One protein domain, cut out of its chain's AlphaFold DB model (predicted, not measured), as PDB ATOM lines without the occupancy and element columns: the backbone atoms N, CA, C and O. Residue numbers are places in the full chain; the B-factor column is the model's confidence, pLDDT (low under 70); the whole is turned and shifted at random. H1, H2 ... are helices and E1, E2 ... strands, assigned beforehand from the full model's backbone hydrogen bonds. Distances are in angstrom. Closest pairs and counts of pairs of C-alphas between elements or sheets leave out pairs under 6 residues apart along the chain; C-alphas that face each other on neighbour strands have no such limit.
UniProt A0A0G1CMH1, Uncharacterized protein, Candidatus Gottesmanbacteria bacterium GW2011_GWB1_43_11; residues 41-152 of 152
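This is residues 41 to 152 of the 152 residues of an uncharacterized protein of Candidatus Gottesmanbacteria bacterium GW2011_GWB1_43_11 (UniProt A0A0G1CMH1). This domain has little regular structure: loops round an antiparallel sheet, E1 E2 E3, with H1 along one face. The 112 printed residues include 41 in H1 H2 H3 E1 E2 E3, a mixed class. It is compact, radius of gyration of the C-alphas 14.0 A, spanning 39 by 31 by 23 A.

Start at H1, residues 41 to 57, at a height of 10.4 A over the sheet. H2, 68 to 72, only grazes it; H3, 85 to 88, is not on it. E1, 93 to 97, E2, 111 to 116, and E3, 147 to 150, form a meander of antiparallel hairpins. N 95 and O 113, 2.8 A, and N 114 and O 149, 2.9 A, are within hydrogen-bond range, as is every O i to N i+4 pair of H1 and H2.

H1 runs 24.1 A from C-alpha 41 at (16.580, 28.478, -49.395); find E3's end, C-alpha 150, at (6.298, 29.979, -38.032).

Residues 117 to 146 make a long link; 131 to 134 have pLDDT under 70.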
ATOM      1  N   PHE A  41      15.531  28.811 -50.359       71.81
ATOM      2  CA  PHE A  41      16.580  28.478 -49.395       71.81
ATOM      3  C   PHE A  41      16.766  29.517 -48.295       71.81
ATOM      4  O   PHE A  41      17.088  29.133 -47.173       71.81
ATOM      5  N   ASP A  42      16.563  30.800 -48.578       87.12
ATOM      6  CA  ASP A  42      16.978  31.866 -47.662       87.12
ATOM      7  C   ASP A  42      16.218  31.816 -46.334       87.12
ATOM      8  O   ASP A  42      16.821  31.784 -45.259       87.12
ATOM      9  N   LEU A  43      14.892  31.698 -46.398       87.56
ATOM     10  CA  LEU A  43      14.040  31.648 -45.211       87.56
ATOM     11  C   LEU A  43      14.249  30.373 -44.390       87.56
ATOM     12  O   LEU A  43      14.283  30.437 -43.160       87.56
ATOM     13  N   GLU A  44      14.427  29.222 -45.044       88.69
ATOM     14  CA  GLU A  44      14.700  27.966 -44.337       88.69
ATOM     15  C   GLU A  44      16.107  27.970 -43.723       88.69
ATOM     16  O   GLU A  44      16.296  27.472 -42.616       88.69
ATOM     17  N   THR A  45      17.083  28.601 -44.379       90.94
ATOM     18  CA  THR A  45      18.438  28.777 -43.839       90.94
ATOM     19  C   THR A  45      18.419  29.670 -42.597       90.94
ATOM     20  O   THR A  45      18.998  29.311 -41.571       90.94
ATOM     21  N   ILE A  46      17.696  30.797 -42.641       92.31
ATOM     22  CA  ILE A  46      17.509  31.675 -41.473       92.31
ATOM     23  C   ILE A  46      16.814  30.913 -40.338       92.31
ATOM     24  O   ILE A  46      17.256  30.973 -39.191       92.31
ATOM     25  N   LYS A  47      15.755  30.160 -40.645       92.75
ATOM     26  CA  LYS A  47      15.041  29.327 -39.670       92.75
ATOM     27  C   LYS A  47      15.973  28.306 -39.015       92.75
ATOM     28  O   LYS A  47      15.999  28.223 -37.794       92.75
ATOM     29  N   GLN A  48      16.776  27.574 -39.786       93.38
ATOM     30  CA  GLN A  48      17.748  26.623 -39.236       93.38
ATOM     31  C   GLN A  48      18.747  27.307 -38.298       93.38
ATOM     32  O   GLN A  48      18.997  26.805 -37.204       93.38
ATOM     33  N   ALA A  49      19.265  28.479 -38.667       93.88
ATOM     34  CA  ALA A  49      20.147  29.245 -37.791       93.88
ATOM     35  C   ALA A  49      19.447  29.678 -36.487       93.88
ATOM     36  O   ALA A  49      20.056  29.629 -35.419       93.88
ATOM     37  N   LEU A  50      18.161  30.045 -36.543       93.94
ATOM     38  CA  LEU A  50      17.355  30.368 -35.359       93.94
ATOM     39  C   LEU A  50      17.144  29.152 -34.445       93.94
ATOM     40  O   LEU A  50      17.159  29.302 -33.221       93.94
ATOM     41  N   GLU A  51      16.995  27.952 -35.008       94.88
ATOM     42  CA  GLU A  51      16.936  26.710 -34.226       94.88
ATOM     43  C   GLU A  51      18.256  26.425 -33.510       94.88
ATOM     44  O   GLU A  51      18.261  26.079 -32.328       94.88
ATOM     45  N   VAL A  52      19.387  26.618 -34.194       95.31
ATOM     46  CA  VAL A  52      20.711  26.465 -33.576       95.31
ATOM     47  C   VAL A  52      20.910  27.512 -32.477       95.31
ATOM     48  O   VAL A  52      21.352  27.162 -31.382       95.31
ATOM     49  N   TYR A  53      20.510  28.766 -32.715       94.25
ATOM     50  CA  TYR A  53      20.530  29.820 -31.698       94.25
ATOM     51  C   TYR A  53      19.731  29.413 -30.454       94.25
ATOM     52  O   TYR A  53      20.229  29.538 -29.335       94.25
ATOM     53  N   LYS A  54      18.510  28.891 -30.628       93.75
ATOM     54  CA  LYS A  54      17.688  28.407 -29.510       93.75
ATOM     55  C   LYS A  54      18.342  27.233 -28.794       93.75
ATOM     56  O   LYS A  54      18.280  27.177 -27.571       93.75
ATOM     57  N   SER A  55      18.951  26.311 -29.532       95.25
ATOM     58  CA  SER A  55      19.666  25.173 -28.951       95.25
ATOM     59  C   SER A  55      20.804  25.633 -28.029       95.25
ATOM     60  O   SER A  55      20.962  25.092 -26.939       95.25
ATOM     61  N   ASP A  56      21.541  26.683 -28.414       95.50
ATOM     62  CA  ASP A  56      22.641  27.234 -27.607       95.50
ATOM     63  C   ASP A  56      22.161  28.143 -26.460       95.50
ATOM     64  O   ASP A  56      22.675  28.083 -25.343       95.50
ATOM     65  N   LYS A  57      21.164  29.003 -26.706       91.94
ATOM     66  CA  LYS A  57      20.702  30.020 -25.739       91.94
ATOM     67  C   LYS A  57      19.496  29.607 -24.899       91.94
ATOM     68  O   LYS A  57      19.137  30.319 -23.967       91.94
ATOM     69  N   GLY A  58      18.840  28.502 -25.234       91.69
ATOM     70  CA  GLY A  58      17.597  28.033 -24.612       91.69
ATOM     71  C   GLY A  58      16.339  28.832 -24.989       91.69
ATOM     72  O   GLY A  58      15.242  28.481 -24.559       91.69
ATOM     73  N   THR A  59      16.461  29.893 -25.789       91.56
ATOM     74  CA  THR A  59      15.369  30.800 -26.187       91.56
ATOM     75  C   THR A  59      15.590  31.307 -27.605       91.56
ATOM     76  O   THR A  59      16.730  31.397 -28.053       91.56
ATOM     77  N   TYR A  60      14.523  31.704 -28.300       92.50
ATOM     78  CA  TYR A  60      14.665  32.504 -29.517       92.50
ATOM     79  C   TYR A  60      15.099  33.940 -29.212       92.50
ATOM     80  O   TYR A  60      15.047  34.396 -28.063       92.50
ATOM     81  N   ILE A  61      15.538  34.640 -30.260       90.38
ATOM     82  CA  ILE A  61      15.966  36.035 -30.208       90.38
ATOM     83  C   ILE A  61      14.801  36.904 -29.733       90.38
ATOM     84  O   ILE A  61      13.699  36.832 -30.270       90.38
ATOM     85  N   TYR A  62      15.060  37.763 -28.752       87.94
ATOM     86  CA  TYR A  62      14.175  38.880 -28.449       87.94
ATOM     87  C   TYR A  62      14.621  40.077 -29.289       87.94
ATOM     88  O   TYR A  62      15.586  40.761 -28.947       87.94
ATOM     89  N   ALA A  63      13.965  40.278 -30.428       75.75
ATOM     90  CA  ALA A  63      14.306  41.354 -31.345       75.75
ATOM     91  C   ALA A  63      13.394  42.554 -31.085       75.75
ATOM     92  O   ALA A  63      12.209  42.533 -31.413       75.75
ATOM     93  N   VAL A  64      13.966  43.615 -30.524       65.88
ATOM     94  CA  VAL A  64      13.461  44.967 -30.774       65.88
ATOM     95  C   VAL A  64      14.050  45.409 -32.113       65.88
ATOM     96  O   VAL A  64      15.217  45.121 -32.389       65.88
ATOM     97  N   THR A  65      13.198  45.970 -32.970       56.75
ATOM     98  CA  THR A  65      13.381  46.184 -34.419       56.75
ATOM     99  C   THR A  65      14.835  46.413 -34.876       56.75
ATOM    100  O   THR A  65      15.562  47.211 -34.288       56.75
ATOM    101  N   ASP A  66      15.219  45.697 -35.944       57.47
ATOM    102  CA  ASP A  66      16.457  45.801 -36.749       57.47
ATOM    103  C   ASP A  66      17.774  45.226 -36.193       57.47
ATOM    104  O   ASP A  66      18.844  45.449 -36.757       57.47
ATOM    105  N   THR A  67      17.734  44.425 -35.126       78.69
ATOM    106  CA  THR A  67      18.963  43.853 -34.526       78.69
ATOM    107  C   THR A  67      19.107  42.339 -34.654       78.69
ATOM    108  O   THR A  67      20.163  41.790 -34.322       78.69
ATOM    109  N   TRP A  68      18.088  41.642 -35.161       87.25
ATOM    110  CA  TRP A  68      18.077  40.178 -35.183       87.25
ATOM    111  C   TRP A  68      19.167  39.595 -36.089       87.25
ATOM    112  O   TRP A  68      19.764  38.580 -35.737       87.25
ATOM    113  N   GLN A  69      19.491  40.265 -37.200       88.94
ATOM    114  CA  GLN A  69      20.522  39.824 -38.140       88.94
ATOM    115  C   GLN A  69      21.904  39.783 -37.478       88.94
ATOM    116  O   GLN A  69      22.638  38.804 -37.608       88.94
ATOM    117  N   ASN A  70      22.237  40.814 -36.697       88.06
ATOM    118  CA  ASN A  70      23.509  40.892 -35.978       88.06
ATOM    119  C   ASN A  70      23.612  39.815 -34.894       88.06
ATOM    120  O   ASN A  70      24.668  39.205 -34.725       88.06
ATOM    121  N   ILE A  71      22.509  39.549 -34.189       88.75
ATOM    122  CA  ILE A  71      22.440  38.500 -33.163       88.75
ATOM    123  C   ILE A  71      22.621  37.109 -33.790       88.75
ATOM    124  O   ILE A  71      23.226  36.233 -33.172       88.75
ATOM    125  N   LEU A  72      22.136  36.914 -35.019       90.38
ATOM    126  CA  LEU A  72      22.235  35.649 -35.743       90.38
ATOM    127  C   LEU A  72      23.601  35.426 -36.416       90.38
ATOM    128  O   LEU A  72      23.924  34.287 -36.746       90.38
ATOM    129  N   SER A  73      24.429  36.466 -36.564       90.06
ATOM    130  CA  SER A  73      25.738  36.393 -37.240       90.06
ATOM    131  C   SER A  73      26.697  35.281 -36.763       90.06
ATOM    132  O   SER A  73      27.415  34.736 -37.602       90.06
ATOM    133  N   PRO A  74      26.718  34.846 -35.480       91.94
ATOM    134  CA  PRO A  74      27.558  33.718 -35.062       91.94
ATOM    135  C   PRO A  74      27.076  32.358 -35.588       91.94
ATOM    136  O   PRO A  74      27.851  31.406 -35.632       91.94
ATOM    137  N   TYR A  75      25.799  32.257 -35.961       91.81
ATOM    138  CA  TYR A  75      25.137  31.027 -36.410       91.81
ATOM    139  C   TYR A  75      24.891  31.013 -37.919       91.81
ATOM    140  O   TYR A  75      24.609  29.961 -38.487       91.81
ATOM    141  N   LEU A  76      25.001  32.174 -38.566       91.25
ATOM    142  CA  LEU A  76      24.807  32.357 -39.995       91.25
ATOM    143  C   LEU A  76      25.801  33.401 -40.514       91.25
ATOM    144  O   LEU A  76      25.697  34.574 -40.171       91.25
ATOM    145  N   SER A  77      26.760  32.971 -41.343       86.56
ATOM    146  CA  SER A  77      27.897  33.810 -41.758       86.56
ATOM    147  C   SER A  77      27.486  35.124 -42.418       86.56
ATOM    148  O   SER A  77      28.130  36.135 -42.176       86.56
ATOM    149  N   ASN A  78      26.428  35.105 -43.230       86.62
ATOM    150  CA  ASN A  78      25.757  36.292 -43.741       86.62
ATOM    151  C   ASN A  78      24.264  35.990 -43.782       86.62
ATOM    152  O   ASN A  78      23.866  34.953 -44.320       86.62
ATOM    153  N   VAL A  79      23.448  36.880 -43.225       87.00
ATOM    154  CA  VAL A  79      22.000  36.788 -43.413       87.00
ATOM    155  C   VAL A  79      21.715  37.092 -44.885       87.00
ATOM    156  O   VAL A  79      22.174  38.131 -45.362       87.00
ATOM    157  N   PRO A  80      21.027  36.202 -45.621       89.56
ATOM    158  CA  PRO A  80      20.671  36.481 -47.002       89.56
ATOM    159  C   PRO A  80      19.765  37.711 -47.056       89.56
ATOM    160  O   PRO A  80      18.926  37.925 -46.178       89.56
ATOM    161  N   GLU A  81      19.955  38.520 -48.087       87.75
ATOM    162  CA  GLU A  81      19.061  39.627 -48.394       87.75
ATOM    163  C   GLU A  81      18.059  39.185 -49.450       87.75
ATOM    164  O   GLU A  81      18.400  38.422 -50.357       87.75
ATOM    165  N   ASP A  82      16.835  39.695 -49.345       86.12
ATOM    166  CA  ASP A  82      15.836  39.485 -50.379       86.12
ATOM    167  C   ASP A  82      16.381  40.015 -51.725       86.12
ATOM    168  O   ASP A  82      16.897  41.139 -51.773       86.12
ATOM    169  N   PRO A  83      16.292  39.262 -52.836       86.31
ATOM    170  CA  PRO A  83      16.772  39.724 -54.139       86.31
ATOM    171  C   PRO A  83      16.148  41.053 -54.592       86.31
ATOM    172  O   PRO A  83      16.750  41.788 -55.378       86.31
ATOM    173  N   GLN A  84      14.955  41.382 -54.090       85.25
ATOM    174  CA  GLN A  84      14.262  42.640 -54.343       85.25
ATOM    175  C   GLN A  84      14.546  43.718 -53.288       85.25
ATOM    176  O   GLN A  84      13.944  44.790 -53.351       85.25
ATOM    177  N   ASN A  85      15.485  43.507 -52.363       85.25
ATOM    178  CA  ASN A  85      15.901  44.515 -51.386       85.25
ATOM    179  C   ASN A  85      16.433  45.777 -52.077       85.25
ATOM    180  O   ASN A  85      15.936  46.877 -51.864       85.25
ATOM    181  N   THR A  86      17.368  45.629 -53.014       83.44
ATOM    182  CA  THR A  86      17.950  46.785 -53.717       83.44
ATOM    183  C   THR A  86      16.950  47.484 -54.644       83.44
ATOM    184  O   THR A  86      17.034  48.693 -54.850       83.44
ATOM    185  N   THR A  87      16.022  46.735 -55.245       82.50
ATOM    186  CA  THR A  87      15.106  47.261 -56.273       82.50
ATOM    187  C   THR A  87      13.804  47.800 -55.687       82.50
ATOM    188  O   THR A  87      13.359  48.871 -56.089       82.50
ATOM    189  N   ASN A  88      13.214  47.081 -54.735       79.56
ATOM    190  CA  ASN A  88      11.904  47.374 -54.151       79.56
ATOM    191  C   ASN A  88      11.972  47.652 -52.640       79.56
ATOM    192  O   ASN A  88      10.950  47.968 -52.034       79.56
ATOM    193  N   GLY A  89      13.151  47.552 -52.017       83.06
ATOM    194  CA  GLY A  89      13.305  47.724 -50.574       83.06
ATOM    195  C   GLY A  89      12.706  46.580 -49.767       83.06
ATOM    196  O   GLY A  89      12.325  46.813 -48.625       83.06
ATOM    197  N   PHE A  90      12.532  45.391 -50.356       86.69
ATOM    198  CA  PHE A  90      11.966  44.245 -49.643       86.69
ATOM    199  C   PHE A  90      12.975  43.622 -48.683       86.69
ATOM    200  O   PHE A  90      14.163  43.532 -48.974       86.69
ATOM    201  N   TYR A  91      12.496  43.197 -47.520       88.62
ATOM    202  CA  TYR A  91      13.339  42.609 -46.486       88.62
ATOM    203  C   TYR A  91      12.599  41.523 -45.711       88.62
ATOM    204  O   TYR A  91      11.368  41.505 -45.621       88.62
ATOM    205  N   TYR A  92      13.376  40.630 -45.100       89.31
ATOM    206  CA  TYR A  92      12.856  39.625 -44.183       89.31
ATOM    207  C   TYR A  92      12.539  40.248 -42.827       89.31
ATOM    208  O   TYR A  92      13.393  40.884 -42.205       89.31
ATOM    209  N   ASN A  93      11.315  40.041 -42.344       88.75
ATOM    210  CA  ASN A  93      10.857  40.598 -41.076       88.75
ATOM    211  C   ASN A  93      10.731  39.490 -40.021       88.75
ATOM    212  O   ASN A  93       9.925  38.569 -40.151       88.75
ATOM    213  N   TYR A  94      11.547  39.574 -38.972       89.25
ATOM    214  CA  TYR A  94      11.534  38.638 -37.855       89.25
ATOM    215  C   TYR A  94      10.727  39.199 -36.682       89.25
ATOM    216  O   TYR A  94      10.993  40.298 -36.197       89.25
ATOM    217  N   VAL A  95       9.796  38.398 -36.164       86.56
ATOM    218  CA  VAL A  95       8.967  38.731 -35.005       86.56
ATOM    219  C   VAL A  95       9.102  37.648 -33.940       86.56
ATOM    220  O   VAL A  95       8.733  36.489 -34.150       86.56
ATOM    221  N   SER A  96       9.590  38.035 -32.764       88.25
ATOM    222  CA  SER A  96       9.629  37.175 -31.582       88.25
ATOM    223  C   SER A  96       8.252  37.079 -30.924       88.25
ATOM    224  O   SER A  96       7.558  38.086 -30.783       88.25
ATOM    225  N   LEU A  97       7.851  35.882 -30.494       88.25
ATOM    226  CA  LEU A  97       6.529  35.618 -29.926       88.25
ATOM    227  C   LEU A  97       6.635  34.815 -28.621       88.25
ATOM    228  O   LEU A  97       7.578  34.055 -28.396       88.25
ATOM    229  N   GLY A  98       5.614  34.936 -27.768       87.62
ATOM    230  CA  GLY A  98       5.555  34.199 -26.500       87.62
ATOM    231  C   GLY A  98       6.584  34.666 -25.468       87.62
ATOM    232  O   GLY A  98       6.973  33.881 -24.613       87.62
ATOM    233  N   CYS A  99       7.029  35.919 -25.566       87.69
ATOM    234  CA  CYS A  99       7.944  36.547 -24.625       87.69
ATOM    235  C   CYS A  99       7.510  37.954 -24.244       87.69
ATOM    236  O   CYS A  99       6.731  38.610 -24.935       87.69
ATOM    237  N   THR A 100       8.095  38.410 -23.150       84.81
ATOM    238  CA  THR A 100       8.068  39.779 -22.646       84.81
ATOM    239  C   THR A 100       9.508  40.273 -22.629       84.81
ATOM    240  O   THR A 100      10.436  39.521 -22.325       84.81
ATOM    241  N   GLY A 101       9.704  41.527 -23.030       75.62
ATOM    242  CA  GLY A 101      11.034  42.111 -23.149       75.62
ATOM    243  C   GLY A 101      11.805  42.194 -21.836       75.62
ATOM    244  O   GLY A 101      11.272  41.861 -20.776       75.62
ATOM    245  N   PRO A 102      13.068  42.652 -21.888       70.69
ATOM    246  CA  PRO A 102      13.861  42.876 -20.691       70.69
ATOM    247  C   PRO A 102      13.116  43.851 -19.770       70.69
ATOM    248  O   PRO A 102      12.862  45.002 -20.119       70.69
ATOM    249  N   GLY A 103      12.722  43.348 -18.607       78.44
ATOM    250  CA  GLY A 103      11.845  44.016 -17.658       78.44
ATOM    251  C   GLY A 103      11.569  43.107 -16.457       78.44
ATOM    252  O   GLY A 103      12.044  41.969 -16.433       78.44
ATOM    253  N   PRO A 104      10.822  43.588 -15.452       77.06
ATOM    254  CA  PRO A 104      10.514  42.806 -14.253       77.06
ATOM    255  C   PRO A 104       9.740  41.515 -14.563       77.06
ATOM    256  O   PRO A 104       9.912  40.524 -13.862       77.06
ATOM    257  N   ASP A 105       8.967  41.504 -15.650       84.44
ATOM    258  CA  ASP A 105       8.152  40.369 -16.085       84.44
ATOM    259  C   ASP A 105       8.816  39.552 -17.203       84.44
ATOM    260  O   ASP A 105       8.111  39.004 -18.045       84.44
ATOM    261  N   TYR A 106      10.152  39.509 -17.277       83.25
ATOM    262  CA  TYR A 106      10.882  38.855 -18.371       83.25
ATOM    263  C   TYR A 106      10.475  37.384 -18.566       83.25
ATOM    264  O   TYR A 106      10.589  36.559 -17.659       83.25
ATOM    265  N   SER A 107      10.066  37.051 -19.792       88.50
ATOM    266  CA  SER A 107       9.742  35.697 -20.237       88.50
ATOM    267  C   SER A 107      10.526  35.393 -21.513       88.50
ATOM    268  O   SER A 107      10.441  36.181 -22.458       88.50
ATOM    269  N   PRO A 108      11.252  34.262 -21.590       88.00
ATOM    270  CA  PRO A 108      12.012  33.886 -22.780       88.00
ATOM    271  C   PRO A 108      11.096  33.635 -23.985       88.00
ATOM    272  O   PRO A 108       9.954  33.200 -23.836       88.00
ATOM    273  N   CYS A 109      11.594  33.906 -25.192       90.25
ATOM    274  CA  CYS A 109      10.838  33.749 -26.434       90.25
ATOM    275  C   CYS A 109      10.737  32.273 -26.812       90.25
ATOM    276  O   CYS A 109      11.712  31.643 -27.226       90.25
ATOM    277  N   ALA A 110       9.528  31.728 -26.690       90.69
ATOM    278  CA  ALA A 110       9.246  30.325 -26.977       90.69
ATOM    279  C   ALA A 110       9.089  30.029 -28.476       90.69
ATOM    280  O   ALA A 110       9.328  28.898 -28.901       90.69
ATOM    281  N   ARG A 111       8.706  31.040 -29.267       89.88
ATOM    282  CA  ARG A 111       8.348  30.924 -30.689       89.88
ATOM    283  C   ARG A 111       8.743  32.172 -31.475       89.88
ATOM    284  O   ARG A 111       9.014  33.226 -30.902       89.88
ATOM    285  N   PHE A 112       8.735  32.061 -32.798       89.88
ATOM    286  CA  PHE A 112       8.972  33.180 -33.703       89.88
ATOM    287  C   PHE A 112       8.127  33.064 -34.971       89.88
ATOM    288  O   PHE A 112       7.590  31.998 -35.292       89.88
ATOM    289  N   ARG A 113       8.042  34.176 -35.698       89.00
ATOM    290  CA  ARG A 113       7.598  34.226 -37.090       89.00
ATOM    291  C   ARG A 113       8.628  34.968 -37.921       89.00
ATOM    292  O   ARG A 113       9.117  36.013 -37.507       89.00
ATOM    293  N   LEU A 114       8.926  34.422 -39.086       89.56
ATOM    294  CA  LEU A 114       9.748  35.056 -40.102       89.56
ATOM    295  C   LEU A 114       8.858  35.343 -41.303       89.56
ATOM    296  O   LEU A 114       8.208  34.428 -41.798       89.56
ATOM    297  N   TRP A 115       8.810  36.589 -41.746       88.56
ATOM    298  CA  TRP A 115       7.963  37.046 -42.835       88.56
ATOM    299  C   TRP A 115       8.792  37.455 -44.043       88.56
ATOM    300  O   TRP A 115       9.906  37.962 -43.901       88.56
ATOM    301  N   ALA A 116       8.212  37.268 -45.223       88.75
ATOM    302  CA  ALA A 116       8.774  37.717 -46.487       88.75
ATOM    303  C   ALA A 116       7.669  38.151 -47.450       88.75
ATOM    304  O   ALA A 116       6.480  37.864 -47.245       88.75
ATOM    305  N   ARG A 117       8.082  38.805 -48.535       87.06
ATOM    306  CA  ARG A 117       7.228  39.064 -49.687       87.06
ATOM    307  C   ARG A 117       7.752  38.298 -50.896       87.06
ATOM    308  O   ARG A 117       8.697  38.723 -51.537       87.06
ATOM    309  N   LEU A 118       7.112  37.178 -51.205       85.06
ATOM    310  CA  LEU A 118       7.408  36.372 -52.384       85.06
ATOM    311  C   LEU A 118       6.669  36.918 -53.606       85.06
ATOM    312  O   LEU A 118       5.514  37.333 -53.514       85.06
ATOM    313  N   GLU A 119       7.290  36.848 -54.774       83.69
ATOM    314  CA  GLU A 119       6.649  37.211 -56.039       83.69
ATOM    315  C   GLU A 119       5.555  36.209 -56.417       83.69
ATOM    316  O   GLU A 119       4.508  36.592 -56.934       83.69
ATOM    317  N   ASN A 120       5.782  34.930 -56.102       82.94
ATOM    318  CA  ASN A 120       4.857  33.827 -56.344       82.94
ATOM    319  C   ASN A 120       4.581  33.076 -55.032       82.94
ATOM    320  O   ASN A 120       5.141  31.996 -54.814       82.94
ATOM    321  N   PRO A 121       3.766  33.640 -54.123       77.50
ATOM    322  CA  PRO A 121       3.525  33.021 -52.830       77.50
ATOM    323  C   PRO A 121       2.720  31.721 -52.993       77.50
ATOM    324  O   PRO A 121       1.775  31.671 -53.790       77.50
ATOM    325  N   PRO A 122       3.041  30.663 -52.227       77.75
ATOM    326  CA  PRO A 122       2.142  29.525 -52.108       77.75
ATOM    327  C   PRO A 122       0.816  29.975 -51.471       77.75
ATOM    328  O   PRO A 122       0.779  30.989 -50.766       77.75
ATOM    329  N   PRO A 123      -0.286  29.232 -51.675       73.38
ATOM    330  CA  PRO A 123      -1.533  29.515 -50.978       73.38
ATOM    331  C   PRO A 123      -1.301  29.433 -49.466       73.38
ATOM    332  O   PRO A 123      -0.969  28.376 -48.930       73.38
ATOM    333  N   ILE A 124      -1.456  30.565 -48.784       69.38
ATOM    334  CA  ILE A 124      -1.314  30.650 -47.334       69.38
ATOM    335  C   ILE A 124      -2.662  30.307 -46.717       69.38
ATOM    336  O   ILE A 124      -3.681  30.900 -47.079       69.38
ATOM    337  N   ASN A 125      -2.675  29.401 -45.748       70.81
ATOM    338  CA  ASN A 125      -3.802  29.302 -44.840       70.81
ATOM    339  C   ASN A 125      -3.699  30.454 -43.820       70.81
ATOM    340  O   ASN A 125      -2.729  30.492 -43.056       70.81
ATOM    341  N   PRO A 126      -4.671  31.383 -43.757       69.88
ATOM    342  CA  PRO A 126      -4.637  32.506 -42.815       69.88
ATOM    343  C   PRO A 126      -4.533  32.074 -41.344       69.88
ATOM    344  O   PRO A 126      -4.144  32.874 -40.497       69.88
ATOM    345  N   ALA A 127      -4.883  30.821 -41.034       71.12
ATOM    346  CA  ALA A 127      -4.754  30.251 -39.699       71.12
ATOM    347  C   ALA A 127      -3.293  29.996 -39.276       71.12
ATOM    348  O   ALA A 127      -2.974  30.159 -38.100       71.12
ATOM    349  N   ASP A 128      -2.414  29.638 -40.216       71.31
ATOM    350  CA  ASP A 128      -1.019  29.273 -39.919       71.31
ATOM    351  C   ASP A 128      -0.160  30.532 -39.719       71.31
ATOM    352  O   ASP A 128       0.704  30.606 -38.842       71.31
ATOM    353  N   CYS A 129      -0.489  31.585 -40.465       76.81
ATOM    354  CA  CYS A 129       0.095  32.907 -40.315       76.81
ATOM    355  C   CYS A 129      -0.968  33.989 -40.426       76.81
ATOM    356  O   CYS A 129      -1.161  34.558 -41.504       76.81
ATOM    357  N   PRO A 130      -1.636  34.318 -39.310       73.06
ATOM    358  CA  PRO A 130      -2.514  35.467 -39.283       73.06
ATOM    359  C   PRO A 130      -1.634  36.693 -39.500       73.06
ATOM    360  O   PRO A 130      -0.810  37.019 -38.640       73.06
ATOM    361  N   LEU A 131      -1.763  37.301 -40.682       61.94
ATOM    362  CA  LEU A 131      -1.145  38.575 -41.025       61.94
ATOM    363  C   LEU A 131      -1.537  39.566 -39.932       61.94
ATOM    364  O   LEU A 131      -2.722  39.886 -39.812       61.94
ATOM    365  N   PRO A 132      -0.605  40.057 -39.101       56.53
ATOM    366  CA  PRO A 132      -0.895  41.261 -38.360       56.53
ATOM    367  C   PRO A 132      -0.982  42.347 -39.427       56.53
ATOM    368  O   PRO A 132      -0.079  42.462 -40.258       56.53
ATOM    369  N   GLU A 133      -2.054  43.133 -39.424       55.91
ATOM    370  CA  GLU A 133      -2.308  44.211 -40.399       55.91
ATOM    371  C   GLU A 133      -1.168  45.257 -40.471       55.91
ATOM    372  O   GLU A 133      -1.194  46.164 -41.296       55.91
ATOM    373  N   THR A 134      -0.146  45.121 -39.623       64.31
ATOM    374  CA  THR A 134       0.988  46.024 -39.443       64.31
ATOM    375  C   THR A 134       2.356  45.437 -39.813       64.31
ATOM    376  O   THR A 134       3.346  46.156 -39.693       64.31
ATOM    377  N   VAL A 135       2.473  44.170 -40.250       77.31
ATOM    378  CA  VAL A 135       3.796  43.616 -40.611       77.31
ATOM    379  C   VAL A 135       4.145  43.956 -42.056       77.31
ATOM    380  O   VAL A 135       3.518  43.484 -43.007       77.31
ATOM    381  N   GLN A 136       5.181  44.776 -42.194       86.56
ATOM    382  CA  GLN A 136       5.741  45.213 -43.466       86.56
ATOM    383  C   GLN A 136       6.976  44.373 -43.803       86.56
ATOM    384  O   GLN A 136       7.798  44.085 -42.931       86.56
ATOM    385  N   CYS A 137       7.088  43.984 -45.070       87.56
ATOM    386  CA  CYS A 137       8.260  43.318 -45.645       87.56
ATOM    387  C   CYS A 137       8.895  44.202 -46.722       87.56
ATOM    388  O   CYS A 137       9.482  43.703 -47.679       87.56
ATOM    389  N   GLY A 138       8.725  45.519 -46.596       87.00
ATOM    390  CA  GLY A 138       9.277  46.504 -47.508       87.00
ATOM    391  C   GLY A 138       9.254  47.914 -46.932       87.00
ATOM    392  O   GLY A 138       8.717  48.155 -45.848       87.00
ATOM    393  N   SER A 139       9.875  48.843 -47.653       82.38
ATOM    394  CA  SER A 139      10.030  50.239 -47.227       82.38
ATOM    395  C   SER A 139       8.734  51.053 -47.278       82.38
ATOM    396  O   SER A 139       8.652  52.100 -46.636       82.38
ATOM    397  N   ASN A 140       7.720  50.609 -48.032       81.81
ATOM    398  CA  ASN A 140       6.431  51.293 -48.109       81.81
ATOM    399  C   ASN A 140       5.357  50.555 -47.309       81.81
ATOM    400  O   ASN A 140       5.351  49.332 -47.200       81.81
ATOM    401  N   ALA A 141       4.354  51.295 -46.832       77.56
ATOM    402  CA  ALA A 141       3.243  50.703 -46.090       77.56
ATOM    403  C   ALA A 141       2.364  49.748 -46.917       77.56
ATOM    404  O   ALA A 141       1.671  48.907 -46.353       77.56
ATOM    405  N   SER A 142       2.412  49.861 -48.247       78.12
ATOM    406  CA  SER A 142       1.770  48.937 -49.187       78.12
ATOM    407  C   SER A 142       2.521  47.617 -49.360       78.12
ATOM    408  O   SER A 142       1.995  46.700 -49.991       78.12
ATOM    409  N   ASP A 143       3.745  47.514 -48.837       83.62
ATOM    410  CA  ASP A 143       4.606  46.352 -49.016       83.62
ATOM    411  C   ASP A 143       4.376  45.328 -47.910       83.62
ATOM    412  O   ASP A 143       5.228  45.040 -47.066       83.62
ATOM    413  N   THR A 144       3.157  44.793 -47.915       84.12
ATOM    414  CA  THR A 144       2.725  43.774 -46.968       84.12
ATOM    415  C   THR A 144       3.398  42.440 -47.264       84.12
ATOM    416  O   THR A 144       3.611  42.047 -48.416       84.12
ATOM    417  N   CYS A 145       3.734  41.727 -46.196       86.19
ATOM    418  CA  CYS A 145       4.232  40.366 -46.299       86.19
ATOM    419  C   CYS A 145       3.134  39.439 -46.836       86.19
ATOM    420  O   CYS A 145       1.964  39.575 -46.480       86.19
ATOM    421  N   ASN A 146       3.509  38.471 -47.666       84.94
ATOM    422  CA  ASN A 146       2.591  37.480 -48.241       84.94
ATOM    423  C   ASN A 146       3.114  36.043 -48.089       84.94
ATOM    424  O   ASN A 146       2.650  35.130 -48.763       84.94
ATOM    425  N   TYR A 147       4.114  35.846 -47.241       86.50
ATOM    426  CA  TYR A 147       4.622  34.541 -46.877       86.50
ATOM    427  C   TYR A 147       5.246  34.612 -45.491       86.50
ATOM    428  O   TYR A 147       5.703  35.665 -45.038       86.50
ATOM    429  N   CYS A 148       5.256  33.476 -44.816       87.00
ATOM    430  CA  CYS A 148       5.770  33.355 -43.472       87.00
ATOM    431  C   CYS A 148       6.270  31.936 -43.201       87.00
ATOM    432  O   CYS A 148       5.765  30.950 -43.738       87.00
ATOM    433  N   ILE A 149       7.207  31.843 -42.272       88.19
ATOM    434  CA  ILE A 149       7.562  30.615 -41.576       88.19
ATOM    435  C   ILE A 149       7.273  30.854 -40.099       88.19
ATOM    436  O   ILE A 149       7.690  31.869 -39.535       88.19
ATOM    437  N   HIS A 150       6.558  29.929 -39.464       86.69
ATOM    438  CA  HIS A 150       6.298  29.979 -38.032       86.69
ATOM    439  C   HIS A 150       6.826  28.719 -37.353       86.69
ATOM    440  O   HIS A 150       6.739  27.621 -37.900       86.69
ATOM    441  N   GLN A 151       7.329  28.887 -36.134       84.25
ATOM    442  CA  GLN A 151       7.579  27.772 -35.234       84.25
ATOM    443  C   GLN A 151       6.452  27.746 -34.184       84.25
ATOM    444  O   GLN A 151       6.229  28.779 -33.542       84.25
ATOM    445  N   PRO A 152       5.701  26.637 -34.043       67.50
ATOM    446  CA  PRO A 152       4.619  26.523 -33.058       67.50
ATOM    447  C   PRO A 152       5.093  26.695 -31.601       67.50
ATOM    448  O   PRO A 152       6.227  26.276 -31.285       67.50
TER     449      PRO A 152